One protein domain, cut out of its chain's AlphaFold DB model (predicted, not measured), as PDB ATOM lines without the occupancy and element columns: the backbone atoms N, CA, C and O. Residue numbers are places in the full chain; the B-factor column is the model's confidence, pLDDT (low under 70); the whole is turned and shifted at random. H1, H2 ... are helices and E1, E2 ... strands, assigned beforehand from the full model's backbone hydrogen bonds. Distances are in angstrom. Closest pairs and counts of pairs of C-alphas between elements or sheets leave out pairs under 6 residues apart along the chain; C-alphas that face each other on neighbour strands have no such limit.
ATOM      1  N   GLU A   2     174.218 160.615 185.228       35.16
ATOM      2  CA  GLU A   2     174.405 161.774 184.358       35.16
ATOM      3  C   GLU A   2     173.905 163.004 185.105       35.16
ATOM      4  O   GLU A   2     172.789 163.023 185.620       35.16
ATOM      5  N   ILE A   3     174.763 164.012 185.213       37.69
ATOM      6  CA  ILE A   3     174.349 165.332 185.662       37.69
ATOM      7  C   ILE A   3     173.531 165.898 184.502       37.69
ATOM      8  O   ILE A   3     174.086 166.431 183.544       37.69
ATOM      9  N   THR A   4     172.210 165.741 184.554       44.28
ATOM     10  CA  THR A   4     171.290 166.524 183.730       44.28
ATOM     11  C   THR A   4     171.503 167.980 184.113       44.28
ATOM     12  O   THR A   4     171.009 168.434 185.146       44.28
ATOM     13  N   HIS A   5     172.307 168.704 183.335       42.25
ATOM     14  CA  HIS A   5     172.408 170.151 183.458       42.25
ATOM     15  C   HIS A   5     170.985 170.719 183.409       42.25
ATOM     16  O   HIS A   5     170.304 170.611 182.392       42.25
ATOM     17  N   MET A   6     170.536 171.274 184.537       45.72
ATOM     18  CA  MET A   6     169.301 172.042 184.646       45.72
ATOM     19  C   MET A   6     169.282 173.096 183.532       45.72
ATOM     20  O   MET A   6     170.013 174.083 183.605       45.72
ATOM     21  N   ARG A   7     168.442 172.897 182.509       53.69
ATOM     22  CA  ARG A   7     168.145 173.865 181.435       53.69
ATOM     23  C   ARG A   7     167.330 175.072 181.946       53.69
ATOM     24  O   ARG A   7     166.510 175.617 181.229       53.69
ATOM     25  N   TYR A   8     167.531 175.506 183.189       54.53
ATOM     26  CA  TYR A   8     166.722 176.553 183.832       54.53
ATOM     27  C   TYR A   8     167.065 177.990 183.386       54.53
ATOM     28  O   TYR A   8     166.488 178.934 183.913       54.53
ATOM     29  N   PHE A   9     167.998 178.184 182.444       71.19
ATOM     30  CA  PHE A   9     168.492 179.517 182.063       71.19
ATOM     31  C   PHE A   9     168.210 179.924 180.607       71.19
ATOM     32  O   PHE A   9     168.681 180.982 180.193       71.19
ATOM     33  N   ASP A  10     167.477 179.129 179.820       85.19
ATOM     34  CA  ASP A  10     167.041 179.594 178.497       85.19
ATOM     35  C   ASP A  10     165.826 180.523 178.670       85.19
ATOM     36  O   ASP A  10     164.773 180.121 179.163       85.19
ATOM     37  N   LEU A  11     165.992 181.793 178.291       88.94
ATOM     38  CA  LEU A  11     164.934 182.800 178.389       88.94
ATOM     39  C   LEU A  11     163.714 182.432 177.538       88.94
ATOM     40  O   LEU A  11     162.593 182.695 177.959       88.94
ATOM     41  N   HIS A  12     163.910 181.807 176.375       90.25
ATOM     42  CA  HIS A  12     162.803 181.380 175.521       90.25
ATOM     43  C   HIS A  12     162.043 180.209 176.135       90.25
ATOM     44  O   HIS A  12     160.825 180.147 175.995       90.25
ATOM     45  N   ASP A  13     162.725 179.327 176.873       87.62
ATOM     46  CA  ASP A  13     162.046 178.273 177.629       87.62
ATOM     47  C   ASP A  13     161.152 178.866 178.716       87.62
ATOM     48  O   ASP A  13     159.999 178.451 178.819       87.62
ATOM     49  N   ILE A  14     161.654 179.851 179.471       89.75
ATOM     50  CA  ILE A  14     160.886 180.550 180.514       89.75
ATOM     51  C   ILE A  14     159.667 181.248 179.902       89.75
ATOM     52  O   ILE A  14     158.549 181.028 180.359       89.75
ATOM     53  N   ILE A  15     159.862 182.023 178.831       91.44
ATOM     54  CA  ILE A  15     158.770 182.723 178.137       91.44
ATOM     55  C   ILE A  15     157.723 181.726 177.614       91.44
ATOM     56  O   ILE A  15     156.522 181.960 177.745       91.44
ATOM     57  N   ALA A  16     158.156 180.583 177.074       90.69
ATOM     58  CA  ALA A  16     157.237 179.546 176.619       90.69
ATOM     59  C   ALA A  16     156.425 178.925 177.775       90.69
ATOM     60  O   ALA A  16     155.251 178.626 177.587       90.69
ATOM     61  N   GLU A  17     157.007 178.741 178.969       90.19
ATOM     62  CA  GLU A  17     156.261 178.269 180.157       90.19
ATOM     63  C   GLU A  17     155.237 179.299 180.670       90.19
ATOM     64  O   GLU A  17     154.190 178.918 181.198       90.19
ATOM     65  N   GLU A  18     155.521 180.592 180.506       90.81
ATOM     66  CA  GLU A  18     154.627 181.707 180.860       90.81
ATOM     67  C   GLU A  18     153.618 182.054 179.752       90.81
ATOM     68  O   GLU A  18     152.861 183.015 179.876       90.81
ATOM     69  N   THR A  19     153.595 181.305 178.648       91.81
ATOM     70  CA  THR A  19     152.628 181.550 177.576       91.81
ATOM     71  C   THR A  19     151.250 181.030 177.980       91.81
ATOM     72  O   THR A  19     151.103 179.877 178.392       91.81
ATOM     73  N   MET A  20     150.235 181.884 177.829       93.00
ATOM     74  CA  MET A  20     148.830 181.566 178.087       93.00
ATOM     75  C   MET A  20     148.260 180.702 176.956       93.00
ATOM     76  O   MET A  20     148.278 181.108 175.794       93.00
ATOM     77  N   ILE A  21     147.743 179.525 177.301       92.75
ATOM     78  CA  ILE A  21     147.215 178.530 176.363       92.75
ATOM     79  C   ILE A  21     145.711 178.386 176.552       92.75
ATOM     80  O   ILE A  21     145.241 178.146 177.666       92.75
ATOM     81  N   GLU A  22     144.969 178.481 175.454       94.31
ATOM     82  CA  GLU A  22     143.530 178.239 175.438       94.31
ATOM     83  C   GLU A  22     143.225 176.770 175.773       94.31
ATOM     84  O   GLU A  22     143.793 175.835 175.197       94.31
ATOM     85  N   THR A  23     142.351 176.561 176.754       93.81
ATOM     86  CA  THR A  23     142.179 175.265 177.406       93.81
ATOM     87  C   THR A  23     140.709 175.015 177.726       93.81
ATOM     88  O   THR A  23     140.004 175.891 178.227       93.81
ATOM     89  N   THR A  24     140.234 173.786 177.510       95.06
ATOM     90  CA  THR A  24     138.923 173.361 178.017       95.06
ATOM     91  C   THR A  24     139.092 172.610 179.333       95.06
ATOM     92  O   THR A  24     139.896 171.690 179.437       95.06
ATOM     93  N   PHE A  25     138.357 173.020 180.365       94.00
ATOM     94  CA  PHE A  25     138.489 172.461 181.713       94.00
ATOM     95  C   PHE A  25     137.365 171.463 181.987       94.00
ATOM     96  O   PHE A  25     136.195 171.763 181.742       94.00
ATOM     97  N   SER A  26     137.716 170.296 182.526       93.56
ATOM     98  CA  SER A  26     136.761 169.281 182.993       93.56
ATOM     99  C   SER A  26     136.412 169.444 184.480       93.56
ATOM    100  O   SER A  26     135.434 168.865 184.954       93.56
ATOM    101  N   ILE A  27     137.194 170.245 185.208       90.25
ATOM    102  CA  ILE A  27     137.024 170.539 186.636       90.25
ATOM    103  C   ILE A  27     136.253 171.839 186.894       90.25
ATOM    104  O   ILE A  27     136.112 172.692 186.015       90.25
ATOM    105  N   ASP A  28     135.802 172.020 188.138       90.62
ATOM    106  CA  ASP A  28     135.294 173.311 188.603       90.62
ATOM    107  C   ASP A  28     136.429 174.348 188.652       90.62
ATOM    108  O   ASP A  28     137.377 174.238 189.434       90.62
ATOM    109  N   LYS A  29     136.303 175.382 187.814       89.62
ATOM    110  CA  LYS A  29     137.278 176.469 187.671       89.62
ATOM    111  C   LYS A  29     137.394 177.333 188.928       89.62
ATOM    112  O   LYS A  29     138.388 178.039 189.072       89.62
ATOM    113  N   SER A  30     136.418 177.286 189.842       89.38
ATOM    114  CA  SER A  30     136.407 178.113 191.056       89.38
ATOM    115  C   SER A  30     137.646 177.918 191.945       89.38
ATOM    116  O   SER A  30     138.069 178.852 192.619       89.38
ATOM    117  N   LEU A  31     138.269 176.734 191.904       85.06
ATOM    118  CA  LEU A  31     139.447 176.389 192.709       85.06
ATOM    119  C   LEU A  31     140.764 176.959 192.167       85.06
ATOM    120  O   LEU A  31     141.740 177.045 192.906       85.06
ATOM    121  N   ILE A  32     140.798 177.321 190.884       89.19
ATOM    122  CA  ILE A  32     142.004 177.777 190.175       89.19
ATOM    123  C   ILE A  32     141.762 179.080 189.410       89.19
ATOM    124  O   ILE A  32     142.541 179.447 188.534       89.19
ATOM    125  N   SER A  33     140.688 179.800 189.738       90.44
ATOM    126  CA  SER A  33     140.248 180.982 188.994       90.44
ATOM    127  C   SER A  33     141.281 182.109 188.975       90.44
ATOM    128  O   SER A  33     141.248 182.938 188.080       90.44
ATOM    129  N   GLU A  34     142.201 182.149 189.946       91.50
ATOM    130  CA  GLU A  34     143.293 183.133 189.983       91.50
ATOM    131  C   GLU A  34     144.372 182.901 188.911       91.50
ATOM    132  O   GLU A  34     145.115 183.823 188.582       91.50
ATOM    133  N   TYR A  35     144.434 181.694 188.341       90.06
ATOM    134  CA  TYR A  35     145.391 181.306 187.300       90.06
ATOM    135  C   TYR A  35     144.773 181.272 185.895       90.06
ATOM    136  O   TYR A  35     145.489 181.003 184.932       90.06
ATOM    137  N   ILE A  36     143.462 181.518 185.775       92.31
ATOM    138  CA  ILE A  36     142.717 181.451 184.514       92.31
ATOM    139  C   ILE A  36     142.315 182.857 184.067       92.31
ATOM    140  O   ILE A  36     141.730 183.618 184.835       92.31
ATOM    141  N   ILE A  37     142.552 183.171 182.793       93.00
ATOM    142  CA  ILE A  37     142.065 184.390 182.137       93.00
ATOM    143  C   ILE A  37     141.352 183.975 180.853       93.00
ATOM    144  O   ILE A  37     141.997 183.434 179.966       93.00
ATOM    145  N   ASP A  38     140.040 184.205 180.750       91.19
ATOM    146  CA  ASP A  38     139.236 183.890 179.554       91.19
ATOM    147  C   ASP A  38     139.489 182.477 178.992       91.19
ATOM    148  O   ASP A  38     139.753 182.304 177.809       91.19
ATOM    149  N   ASP A  39     139.465 181.458 179.855       93.12
ATOM    150  CA  ASP A  39     139.757 180.052 179.512       93.12
ATOM    151  C   ASP A  39     141.195 179.771 179.044       93.12
ATOM    152  O   ASP A  39     141.499 178.694 178.533       93.12
ATOM    153  N   HIS A  40     142.109 180.700 179.312       94.00
ATOM    154  CA  HIS A  40     143.537 180.514 179.120       94.00
ATOM    155  C   HIS A  40     144.254 180.304 180.452       94.00
ATOM    156  O   HIS A  40     143.901 180.910 181.466       94.00
ATOM    157  N   ILE A  41     145.304 179.487 180.434       94.62
ATOM    158  CA  ILE A  41     146.190 179.246 181.578       94.62
ATOM    159  C   ILE A  41     147.640 179.117 181.108       94.62
ATOM    160  O   ILE A  41     147.902 178.655 179.999       94.62
ATOM    161  N   ASN A  42     148.593 179.520 181.948       93.69
ATOM    162  CA  ASN A  42     150.015 179.380 181.639       93.69
ATOM    163  C   ASN A  42     150.407 177.912 181.458       93.69
ATOM    164  O   ASN A  42     150.025 177.059 182.268       93.69
ATOM    165  N   LEU A  43     151.252 177.644 180.459       91.94
ATOM    166  CA  LEU A  43     151.773 176.310 180.158       91.94
ATOM    167  C   LEU A  43     152.395 175.621 181.387       91.94
ATOM    168  O   LEU A  43     152.220 174.416 181.570       91.94
ATOM    169  N   TYR A  44     153.053 176.388 182.261       91.00
ATOM    170  CA  TYR A  44     153.612 175.882 183.514       91.00
ATOM    171  C   TYR A  44     152.576 175.145 184.382       91.00
ATOM    172  O   TYR A  44     152.816 174.020 184.818       91.00
ATOM    173  N   TYR A  45     151.408 175.756 184.615       91.44
ATOM    174  CA  TYR A  45     150.331 175.143 185.403       91.44
ATOM    175  C   TYR A  45     149.536 174.125 184.587       91.44
ATOM    176  O   TYR A  45     149.064 173.126 185.131       91.44
ATOM    177  N   LEU A  46     149.409 174.363 183.280       92.56
ATOM    178  CA  LEU A  46     148.677 173.499 182.364       92.56
ATOM    179  C   LEU A  46     149.195 172.061 182.394       92.56
ATOM    180  O   LEU A  46     148.390 171.139 182.451       92.56
ATOM    181  N   LYS A  47     150.519 171.862 182.418       89.88
ATOM    182  CA  LYS A  47     151.128 170.521 182.472       89.88
ATOM    183  C   LYS A  47     150.596 169.692 183.635       89.88
ATOM    184  O   LYS A  47     150.160 168.566 183.431       89.88
ATOM    185  N   PHE A  48     150.545 170.283 184.829       91.50
ATOM    186  CA  PHE A  48     149.993 169.620 186.008       91.50
ATOM    187  C   PHE A  48     148.514 169.251 185.815       91.50
ATOM    188  O   PHE A  48     148.090 168.165 186.196       91.50
ATOM    189  N   LEU A  49     147.715 170.131 185.208       93.19
ATOM    190  CA  LEU A  49     146.297 169.856 184.969       93.19
ATOM    191  C   LEU A  49     146.071 168.788 183.891       93.19
ATOM    192  O   LEU A  49     145.137 167.998 184.018       93.19
ATOM    193  N   LEU A  50     146.913 168.744 182.856       92.19
ATOM    194  CA  LEU A  50     146.871 167.715 181.817       92.19
ATOM    195  C   LEU A  50     147.229 166.339 182.381       92.19
ATOM    196  O   LEU A  50     146.518 165.377 182.123       92.19
ATOM    197  N   GLU A  51     148.272 166.254 183.211       92.25
ATOM    198  CA  GLU A  51     148.698 165.005 183.862       92.25
ATOM    199  C   GLU A  51     147.620 164.386 184.769       92.25
ATOM    200  O   GLU A  51     147.673 163.193 185.062       92.25
ATOM    201  N   ASN A  52     146.648 165.187 185.215       93.38
ATOM    202  CA  ASN A  52     145.557 164.760 186.093       93.38
ATOM    203  C   ASN A  52     144.189 164.702 185.381       93.38
ATOM    204  O   ASN A  52     143.157 164.635 186.052       93.38
ATOM    205  N   ASP A  53     144.152 164.750 184.044       92.75
ATOM    206  CA  ASP A  53     142.917 164.720 183.238       92.75
ATOM    207  C   ASP A  53     141.905 165.835 183.602       92.75
ATOM    208  O   ASP A  53     140.684 165.699 183.459       92.75
ATOM    209  N   HIS A  54     142.399 166.969 184.106       94.00
ATOM    210  CA  HIS A  54     141.579 168.103 184.550       94.00
ATOM    211  C   HIS A  54     141.275 169.112 183.441       94.00
ATOM    212  O   HIS A  54     140.466 170.033 183.619       94.00
ATOM    213  N   CYS A  55     141.919 168.955 182.290       93.75
ATOM    214  CA  CYS A  55     141.718 169.808 181.139       93.75
ATOM    215  C   CYS A  55     142.170 169.132 179.841       93.75
ATOM    216  O   CYS A  55     142.792 168.073 179.859       93.75
ATOM    217  N   SER A  56     141.869 169.771 178.717       93.12
ATOM    218  CA  SER A  56     142.443 169.465 177.412       93.12
ATOM    219  C   SER A  56     142.821 170.753 176.687       93.12
ATOM    220  O   SER A  56     142.185 171.797 176.858       93.12
ATOM    221  N   VAL A  57     143.875 170.676 175.880       92.44
ATOM    222  CA  VAL A  57     144.424 171.825 175.156       92.44
ATOM    223  C   VAL A  57     143.698 172.018 173.835       92.44
ATOM    224  O   VAL A  57     143.488 171.057 173.095       92.44
ATOM    225  N   ILE A  58     143.379 173.267 173.504       90.81
ATOM    226  CA  ILE A  58     143.043 173.641 172.132       90.81
ATOM    227  C   ILE A  58     144.375 173.855 171.409       90.81
ATOM    228  O   ILE A  58     145.061 174.852 171.635       90.81
ATOM    229  N   ASN A  59     144.798 172.870 170.608       88.00
ATOM    230  CA  ASN A  59     146.134 172.869 170.016       88.00
ATOM    231  C   ASN A  59     146.289 174.067 169.054       88.00
ATOM    232  O   ASN A  59     145.550 174.155 168.068       88.00
TER     233      ASN A  59
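What this domain is: This is residues 2 to 59 of the 152 residues of an uncharacterized protein of Spraguea lophii (strain 42_110) (UniProt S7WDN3). A small, compact body of one short three-stranded sheet with a single helix, H2, over one face has a long arm sticking out of it, residues 2 to 13, which runs into the first helix, H1. A long loop with no named element, residues 26 to 39, joins E1 to E2 and belongs to the body. The printed part has 58 residues, with two named helices and three named strands in the order H1, E1, E2, H2, E3; the sheet's order is E2, E1, E3, all antiparallel. The class is mixed, helices and strands, with under half of the residues in named elements. The whole is loose, with a radius of gyration of the C-alphas of 13.2 A, and elongated, spanning 40 by 22 by 22 A.

Where its parts are: The printed part begins with C-alpha 2 at (174.405, 161.774, 184.358). H1 is residues 11 to 17, 9.9 A long, beginning with C-alpha 11 at (164.934, 182.800, 178.389). E1, residues 20 to 25, is 14.2 A long. E2 is residues 40 to 42, 7.0 A long, and H2 follows at once as residues 43 to 51, 12.3 A long. E3, residues 55 to 57, is 6.9 A long and ends with C-alpha 57 at (144.424, 171.825, 175.156).

How they stand to each other: E1 is the inner strand, and its pairing is staggered: residues 20 to 22 pair with E2 and residues 23 to 25 with E3. E1 and E2 form a hairpin, antiparallel at 120 degrees, with N 21 and O 41 within hydrogen-bond range at 2.8 A. E1 and E3 are antiparallel at 133 degrees, with N 56 and O 24 within hydrogen-bond range at 2.8 A. Residues 36 to 37 also pair, antiparallel, with residues 40 to 41 of E2. E2 and E3 are apart. H2 is on the sheet at a height of 8.7 A, over E1, but only just over E1 alone, as 2 of its C-alphas fall on E2 and 2 on E3. It runs along the strands, at 19 degrees to E1 on the local plane. The closest C-alphas of E1 and H2 are those of Ile 21 and Leu 43, 6.3 A apart. E2, H2 and E3 form a split strand-helix-strand unit, two strands that follow each other among the strands with a helix between them in the chain and E1 between them in the sheet, and its crossover is right-handed. H1 is not on the sheet. H1 and H2 only just touch, with 3 pairs of C-alphas within 8 A; the closest are those of Glu 17 and Leu 43, 4.9 A apart. They run the same way at a steep tilt of 43 degrees. Every O i to N i+4 pair is within hydrogen-bond range in H1, and 4 of 5 in H2.

The domain as a whole: The two C-alphas farthest apart are those of Glu 2 and Ser 30, 41.9 A. Residues 2 to 13, of which 11 to 13 belong to H1, stand free; the body without them spans 27 by 20 by 16 A. The printed part has no cut. The link E1 to E2 is long, with 14 residues. The mean pLDDT of the printed part is 85.5, and residues 2 to 8 are under 70.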